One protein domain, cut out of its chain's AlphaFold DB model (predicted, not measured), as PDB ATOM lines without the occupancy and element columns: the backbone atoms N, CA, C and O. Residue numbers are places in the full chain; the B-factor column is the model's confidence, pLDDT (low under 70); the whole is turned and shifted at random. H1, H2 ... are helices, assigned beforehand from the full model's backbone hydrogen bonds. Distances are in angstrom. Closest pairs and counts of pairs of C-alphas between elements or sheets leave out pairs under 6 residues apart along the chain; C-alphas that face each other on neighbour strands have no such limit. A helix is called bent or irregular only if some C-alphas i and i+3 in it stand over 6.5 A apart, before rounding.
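What this domain is: This is residues 335 to 396 of the 463 residues of an uncharacterized protein of viral metagenome (UniProt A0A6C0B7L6). What does the model look like? Two helices, H1 and H2, pack crosswise at one end, H3 sits by itself at the other end, and the looping residues 362 to 384 fill the space between. What is it made of? The printed part has 62 residues, with three named helices in the order H1, H2, H3 and no named strand; its class is all helix. How large is it? It is compact, with a radius of gyration of the C-alphas of 11.7 A and spans of 32 by 23 by 17 A.

How they stand to each other: How do the first two helices meet? H1, residues 336 to 349, and H2, residues 353 to 361, touch, about perpendicular at 76 degrees. Their closest C-alphas, those of Ala 346 and Ala 356, are 5.2 A apart, and H1 touches H2 with residues 342 to 346 alone. Where does the third helix stand? H3, residues 385 to 393, is apart from H1 and from H2. What do the backbones show? In H1, H2 and H3 every O i to N i+4 pair is within hydrogen-bond range.

Where its parts are: Where does H1 run? It covers 19.9 A from C-alpha 336 at (275.641, 221.830, 158.041) to C-alpha 349. And the two shorter helices? H2 measures 11.9 A from first to last C-alpha. H3 measures 10.7 A and ends with C-alpha 393 at (268.051, 251.808, 170.786); it is neither bent nor irregular, but only just: C-alphas 390 and 393 are 6.0 A apart.

The domain as a whole: How far does it reach? The two C-alphas farthest apart, those of Ser 336 and Tyr 394, are 35.3 A apart. How are the helices linked? The printed part has no cut; the link from H1 to H2 is tight, with 3 residues, and that from H2 to H3 is long, with 23. Where is confidence low? The mean pLDDT of the printed part is 86.1, and residues 393 to 396 are under 70.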
ATOM      1  N   SER A 335     279.355 224.663 159.599       93.50
ATOM      2  CA  SER A 335     278.638 223.416 159.861       93.50
ATOM      3  C   SER A 335     277.376 223.300 158.993       93.50
ATOM      4  O   SER A 335     276.813 224.291 158.529       93.50
ATOM      5  N   SER A 336     276.872 222.074 158.811       90.06
ATOM      6  CA  SER A 336     275.641 221.830 158.041       90.06
ATOM      7  C   SER A 336     274.418 222.582 158.594       90.06
ATOM      8  O   SER A 336     273.525 222.938 157.823       90.06
ATOM      9  N   GLU A 337     274.357 222.817 159.910       92.50
ATOM     10  CA  GLU A 337     273.277 223.580 160.550       92.50
ATOM     11  C   GLU A 337     273.395 225.075 160.210       92.50
ATOM     12  O   GLU A 337     272.426 225.680 159.755       92.50
ATOM     13  N   GLU A 338     274.601 225.644 160.295       92.88
ATOM     14  CA  GLU A 338     274.870 227.038 159.912       92.88
ATOM     15  C   GLU A 338     274.606 227.290 158.423       92.88
ATOM     16  O   GLU A 338     274.021 228.313 158.073       92.88
ATOM     17  N   LEU A 339     274.965 226.350 157.542       92.00
ATOM     18  CA  LEU A 339     274.662 226.451 156.109       92.00
ATOM     19  C   LEU A 339     273.161 226.431 155.830       92.00
ATOM     20  O   LEU A 339     272.687 227.139 154.942       92.00
ATOM     21  N   THR A 340     272.401 225.649 156.595       90.88
ATOM     22  CA  THR A 340     270.939 225.620 156.481       90.88
ATOM     23  C   THR A 340     270.342 226.970 156.880       90.88
ATOM     24  O   THR A 340     269.508 227.513 156.148       90.88
ATOM     25  N   ASP A 341     270.819 227.553 157.982       91.50
ATOM     26  CA  ASP A 341     270.404 228.882 158.444       91.50
ATOM     27  C   ASP A 341     270.794 229.987 157.452       91.50
ATOM     28  O   ASP A 341     269.988 230.877 157.161       91.50
ATOM     29  N   LEU A 342     272.002 229.920 156.887       92.00
ATOM     30  CA  LEU A 342     272.487 230.856 155.874       92.00
ATOM     31  C   LEU A 342     271.671 230.773 154.586       92.00
ATOM     32  O   LEU A 342     271.238 231.812 154.097       92.00
ATOM     33  N   ARG A 343     271.374 229.568 154.081       91.62
ATOM     34  CA  ARG A 343     270.516 229.363 152.898       91.62
ATOM     35  C   ARG A 343     269.108 229.892 153.126       91.62
ATOM     36  O   ARG A 343     268.531 230.543 152.253       91.62
ATOM     37  N   TRP A 344     268.547 229.642 154.308       91.06
ATOM     38  CA  TRP A 344     267.244 230.186 154.675       91.06
ATOM     39  C   TRP A 344     267.270 231.715 154.729       91.06
ATOM     40  O   TRP A 344     266.375 232.362 154.181       91.06
ATOM     41  N   TYR A 345     268.302 232.300 155.345       88.12
ATOM     42  CA  TYR A 345     268.471 233.749 155.431       88.12
ATOM     43  C   TYR A 345     268.664 234.376 154.047       88.12
ATOM     44  O   TYR A 345     268.006 235.369 153.738       88.12
ATOM     45  N   ALA A 346     269.494 233.757 153.206       89.44
ATOM     46  CA  ALA A 346     269.775 234.184 151.845       89.44
ATOM     47  C   ALA A 346     268.486 234.243 151.014       89.44
ATOM     48  O   ALA A 346     268.099 235.294 150.505       89.44
ATOM     49  N   LYS A 347     267.732 233.137 151.008       88.25
ATOM     50  CA  LYS A 347     266.446 233.024 150.313       88.25
ATOM     51  C   LYS A 347     265.395 234.003 150.836       88.25
ATOM     52  O   LYS A 347     264.626 234.554 150.057       88.25
ATOM     53  N   LYS A 348     265.327 234.206 152.154       86.00
ATOM     54  CA  LYS A 348     264.345 235.106 152.773       86.00
ATOM     55  C   LYS A 348     264.587 236.575 152.419       86.00
ATOM     56  O   LYS A 348     263.631 237.347 152.400       86.00
ATOM     57  N   HIS A 349     265.841 236.958 152.196       80.44
ATOM     58  CA  HIS A 349     266.250 238.348 151.998       80.44
ATOM     59  C   HIS A 349     266.752 238.659 150.584       80.44
ATOM     60  O   HIS A 349     267.295 239.750 150.387       80.44
ATOM     61  N   ASP A 350     266.547 237.726 149.648       83.69
ATOM     62  CA  ASP A 350     266.985 237.796 148.250       83.69
ATOM     63  C   ASP A 350     268.474 238.161 148.144       83.69
ATOM     64  O   ASP A 350     268.872 239.232 147.686       83.69
ATOM     65  N   LEU A 351     269.294 237.292 148.729       85.25
ATOM     66  CA  LEU A 351     270.730 237.452 148.912       85.25
ATOM     67  C   LEU A 351     271.487 236.291 148.277       85.25
ATOM     68  O   LEU A 351     271.014 235.152 148.292       85.25
ATOM     69  N   THR A 352     272.704 236.568 147.816       89.88
ATOM     70  CA  THR A 352     273.700 235.518 147.562       89.88
ATOM     71  C   THR A 352     274.163 234.886 148.879       89.88
ATOM     72  O   THR A 352     274.003 235.466 149.962       89.88
ATOM     73  N   MET A 353     274.740 233.685 148.813       92.62
ATOM     74  CA  MET A 353     275.261 233.007 150.005       92.62
ATOM     75  C   MET A 353     276.403 233.797 150.649       92.62
ATOM     76  O   MET A 353     276.445 233.926 151.873       92.62
ATOM     77  N   GLU A 354     277.277 234.395 149.845       91.25
ATOM     78  CA  GLU A 354     278.389 235.236 150.285       91.25
ATOM     79  C   GLU A 354     277.896 236.465 151.041       91.25
ATOM     80  O   GLU A 354     278.401 236.782 152.116       91.25
ATOM     81  N   GLU A 355     276.869 237.140 150.523       88.19
ATOM     82  CA  GLU A 355     276.274 238.278 151.216       88.19
ATOM     83  C   GLU A 355     275.567 237.839 152.499       88.19
ATOM     84  O   GLU A 355     275.690 238.506 153.525       88.19
ATOM     85  N   ALA A 356     274.843 236.717 152.491       90.75
ATOM     86  CA  ALA A 356     274.218 236.191 153.703       90.75
ATOM     87  C   ALA A 356     275.266 235.880 154.783       90.75
ATOM     88  O   ALA A 356     275.063 236.230 155.950       90.75
ATOM     89  N   ILE A 357     276.402 235.299 154.391       91.75
ATOM     90  CA  ILE A 357     277.563 235.083 155.256       91.75
ATOM     91  C   ILE A 357     278.090 236.415 155.774       91.75
ATOM     92  O   ILE A 357     278.239 236.567 156.986       91.75
ATOM     93  N   GLU A 358     278.335 237.389 154.899       89.56
ATOM     94  CA  GLU A 358     278.835 238.714 155.267       89.56
ATOM     95  C   GLU A 358     277.916 239.355 156.320       89.56
ATOM     96  O   GLU A 358     278.362 239.692 157.418       89.56
ATOM     97  N   TYR A 359     276.606 239.383 156.066       87.38
ATOM     98  CA  TYR A 359     275.591 239.908 156.983       87.38
ATOM     99  C   TYR A 359     275.522 239.162 158.318       87.38
ATOM    100  O   TYR A 359     275.267 239.777 159.360       87.38
ATOM    101  N   LYS A 360     275.704 237.839 158.307       91.00
ATOM    102  CA  LYS A 360     275.632 237.013 159.515       91.00
ATOM    103  C   LYS A 360     276.932 236.941 160.287       91.00
ATOM    104  O   LYS A 360     276.878 236.552 161.444       91.00
ATOM    105  N   THR A 361     278.057 237.341 159.709       92.25
ATOM    106  CA  THR A 361     279.374 237.275 160.359       92.25
ATOM    107  C   THR A 361     279.965 238.640 160.682       92.25
ATOM    108  O   THR A 361     280.920 238.717 161.449       92.25
ATOM    109  N   HIS A 362     279.383 239.729 160.180       91.69
ATOM    110  CA  HIS A 362     279.873 241.083 160.417       91.69
ATOM    111  C   HIS A 362     278.871 241.923 161.213       91.69
ATOM    112  O   HIS A 362     277.652 241.767 161.147       91.69
ATOM    113  N   CYS A 363     279.408 242.841 162.009       89.94
ATOM    114  CA  CYS A 363     278.648 243.744 162.846       89.94
ATOM    115  C   CYS A 363     277.873 244.716 161.978       89.94
ATOM    116  O   CYS A 363     278.481 245.624 161.421       89.94
ATOM    117  N   HIS A 364     276.550 244.606 161.977       84.56
ATOM    118  CA  HIS A 364     275.662 245.391 161.128       84.56
ATOM    119  C   HIS A 364     275.981 246.890 161.144       84.56
ATOM    120  O   HIS A 364     276.038 247.518 160.099       84.56
ATOM    121  N   THR A 365     276.297 247.454 162.311       84.12
ATOM    122  CA  THR A 365     276.630 248.876 162.467       84.12
ATOM    123  C   THR A 365     277.939 249.295 161.798       84.12
ATOM    124  O   THR A 365     277.986 250.350 161.174       84.12
ATOM    125  N   CYS A 366     279.019 248.528 161.968       84.94
ATOM    126  CA  CYS A 366     280.377 249.004 161.665       84.94
ATOM    127  C   CYS A 366     281.176 248.137 160.687       84.94
ATOM    128  O   CYS A 366     282.323 248.472 160.406       84.94
ATOM    129  N   GLY A 367     280.625 247.022 160.208       84.38
ATOM    130  CA  GLY A 367     281.314 246.151 159.251       84.38
ATOM    131  C   GLY A 367     282.397 245.266 159.847       84.38
ATOM    132  O   GLY A 367     283.022 244.514 159.116       84.38
ATOM    133  N   LYS A 368     282.654 245.311 161.159       89.12
ATOM    134  CA  LYS A 368     283.685 244.459 161.774       89.12
ATOM    135  C   LYS A 368     283.218 243.017 161.898       89.12
ATOM    136  O   LYS A 368     282.113 242.785 162.380       89.12
ATOM    137  N   TYR A 369     284.087 242.069 161.562       91.75
ATOM    138  CA  TYR A 369     283.852 240.648 161.799       91.75
ATOM    139  C   TYR A 369     283.542 240.362 163.281       91.75
ATOM    140  O   TYR A 369     284.138 240.960 164.183       91.75
ATOM    141  N   VAL A 370     282.596 239.461 163.532       93.88
ATOM    142  CA  VAL A 370     282.139 239.047 164.862       93.88
ATOM    143  C   VAL A 370     282.549 237.591 165.075       93.88
ATOM    144  O   VAL A 370     281.913 236.682 164.555       93.88
ATOM    145  N   GLU A 371     283.596 237.367 165.877       89.94
ATOM    146  CA  GLU A 371     284.218 236.042 166.081       89.94
ATOM    147  C   GLU A 371     283.256 234.943 166.562       89.94
ATOM    148  O   GLU A 371     283.504 233.770 166.321       89.94
ATOM    149  N   ASN A 372     282.156 235.313 167.222       89.31
ATOM    150  CA  ASN A 372     281.152 234.384 167.751       89.31
ATOM    151  C   ASN A 372     279.753 234.722 167.220       89.31
ATOM    152  O   ASN A 372     278.799 234.885 167.990       89.31
ATOM    153  N   ALA A 373     279.660 234.906 165.905       90.12
ATOM    154  CA  ALA A 373     278.406 235.143 165.210       90.12
ATOM    155  C   ALA A 373     277.365 234.047 165.507       90.12
ATOM    156  O   ALA A 373     277.678 232.860 165.542       90.12
ATOM    157  N   LYS A 374     276.108 234.449 165.727       89.44
ATOM    158  CA  LYS A 374     274.988 233.523 165.976       89.44
ATOM    159  C   LYS A 374     274.084 233.406 164.750       89.44
ATOM    160  O   LYS A 374     273.357 234.350 164.444       89.44
ATOM    161  N   PHE A 375     274.078 232.252 164.088       86.44
ATOM    162  CA  PHE A 375     273.294 232.022 162.863       86.44
ATOM    163  C   PHE A 375     271.796 231.765 163.119       86.44
ATOM    164  O   PHE A 375     270.957 232.153 162.309       86.44
ATOM    165  N   ASN A 376     271.453 231.295 164.320       80.00
ATOM    166  CA  ASN A 376     270.111 230.850 164.713       80.00
ATOM    167  C   ASN A 376     269.094 231.956 165.068       80.00
ATOM    168  O   ASN A 376     268.056 231.677 165.671       80.00
ATOM    169  N   SER A 377     269.378 233.222 164.755       72.94
ATOM    170  CA  SER A 377     268.508 234.346 165.113       72.94
ATOM    171  C   SER A 377     268.213 235.234 163.906       72.94
ATOM    172  O   SER A 377     269.127 235.544 163.137       72.94
ATOM    173  N   PRO A 378     266.970 235.728 163.742       77.12
ATOM    174  CA  PRO A 378     266.665 236.775 162.768       77.12
ATOM    175  C   PRO A 378     267.335 238.117 163.112       77.12
ATOM    176  O   PRO A 378     267.335 239.012 162.272       77.12
ATOM    177  N   SER A 379     267.910 238.268 164.311       80.31
ATOM    178  CA  SER A 379     268.621 239.482 164.717       80.31
ATOM    179  C   SER A 379     269.929 239.690 163.948       80.31
ATOM    180  O   SER A 379     270.607 238.740 163.546       80.31
ATOM    181  N   HIS A 380     270.309 240.957 163.804       82.25
ATOM    182  CA  HIS A 380     271.624 241.371 163.328       82.25
ATOM    183  C   HIS A 380     272.738 240.973 164.306       82.25
ATOM    184  O   HIS A 380     272.492 240.790 165.502       82.25
ATOM    185  N   GLN A 381     273.971 240.866 163.801       87.88
ATOM    186  CA  GLN A 381     275.154 240.735 164.648       87.88
ATOM    187  C   GLN A 381     275.719 242.107 165.008       87.88
ATOM    188  O   GLN A 381     275.702 243.039 164.203       87.88
ATOM    189  N   TYR A 382     276.297 242.204 166.203       90.25
ATOM    190  CA  TYR A 382     276.960 243.408 166.688       90.25
ATOM    191  C   TYR A 382     278.284 243.031 167.354       90.25
ATOM    192  O   TYR A 382     278.325 242.107 168.161       90.25
ATOM    193  N   CYS A 383     279.372 243.747 167.047       91.50
ATOM    194  CA  CYS A 383     280.693 243.462 167.627       91.50
ATOM    195  C   CYS A 383     280.816 243.915 169.090       91.50
ATOM    196  O   CYS A 383     281.797 243.601 169.758       91.50
ATOM    197  N   GLY A 384     279.852 244.688 169.592       91.56
ATOM    198  CA  GLY A 384     279.851 245.201 170.952       91.56
ATOM    199  C   GLY A 384     278.548 245.907 171.305       91.56
ATOM    200  O   GLY A 384     277.727 246.210 170.436       91.56
ATOM    201  N   LYS A 385     278.390 246.184 172.601       89.44
ATOM    202  CA  LYS A 385     277.197 246.818 173.171       89.44
ATOM    203  C   LYS A 385     276.899 248.181 172.535       89.44
ATOM    204  O   LYS A 385     275.761 248.425 172.171       89.44
ATOM    205  N   GLU A 386     277.917 249.006 172.300       88.12
ATOM    206  CA  GLU A 386     277.745 250.333 171.690       88.12
ATOM    207  C   GLU A 386     277.144 250.272 170.275       88.12
ATOM    208  O   GLU A 386     276.299 251.088 169.929       88.12
ATOM    209  N   CYS A 387     277.538 249.290 169.453       86.94
ATOM    210  CA  CYS A 387     276.981 249.104 168.107       86.94
ATOM    211  C   CYS A 387     275.523 248.631 168.154       86.94
ATOM    212  O   CYS A 387     274.690 249.110 167.386       86.94
ATOM    213  N   TYR A 388     275.214 247.727 169.089       87.56
ATOM    214  CA  TYR A 388     273.845 247.291 169.349       87.56
ATOM    215  C   TYR A 388     272.965 248.469 169.780       87.56
ATOM    216  O   TYR A 388     271.931 248.709 169.165       87.56
ATOM    217  N   GLU A 389     273.399 249.241 170.781       83.94
ATOM    218  CA  GLU A 389     272.666 250.412 171.278       83.94
ATOM    219  C   GLU A 389     272.478 251.443 170.157       83.94
ATOM    220  O   GLU A 389     271.369 251.914 169.914       83.94
ATOM    221  N   TYR A 390     273.524 251.713 169.374       81.19
ATOM    222  CA  TYR A 390     273.451 252.642 168.247       81.19
ATOM    223  C   TYR A 390     272.392 252.257 167.198       81.19
ATOM    224  O   TYR A 390     271.733 253.134 166.642       81.19
ATOM    225  N   CYS A 391     272.225 250.967 166.905       77.31
ATOM    226  CA  CYS A 391     271.282 250.504 165.883       77.31
ATOM    227  C   CYS A 391     269.871 250.256 166.423       77.31
ATOM    228  O   CYS A 391     268.900 250.723 165.825       77.31
ATOM    229  N   GLU A 392     269.755 249.533 167.536       75.00
ATOM    230  CA  GLU A 392     268.476 249.065 168.075       75.00
ATOM    231  C   GLU A 392     267.838 250.096 169.022       75.00
ATOM    232  O   GLU A 392     266.626 250.299 168.969       75.00
ATOM    233  N   GLU A 393     268.617 250.814 169.848       69.31
ATOM    234  CA  GLU A 393     268.051 251.808 170.786       69.31
ATOM    235  C   GLU A 393     267.702 253.134 170.109       69.31
ATOM    236  O   GLU A 393     266.719 253.773 170.485       69.31
ATOM    237  N   TYR A 394     268.444 253.537 169.072       63.25
ATOM    238  CA  TYR A 394     268.089 254.713 168.263       63.25
ATOM    239  C   TYR A 394     267.044 254.412 167.178       63.25
ATOM    240  O   TYR A 394     266.725 255.297 166.383       63.25
ATOM    241  N   ILE A 395     266.476 253.197 167.186       59.72
ATOM    242  CA  ILE A 395     265.352 252.754 166.353       59.72
ATOM    243  C   ILE A 395     265.610 253.069 164.877       59.72
ATOM    244  O   ILE A 395     264.849 253.795 164.236       59.72
ATOM    245  N   TYR A 396     266.689 252.523 164.319       60.66
ATOM    246  CA  TYR A 396     266.766 252.374 162.871       60.66
ATOM    247  C   TYR A 396     266.082 251.056 162.518       60.66
ATOM    248  O   TYR A 396     266.721 250.012 162.628       60.66
TER     249      TYR A 396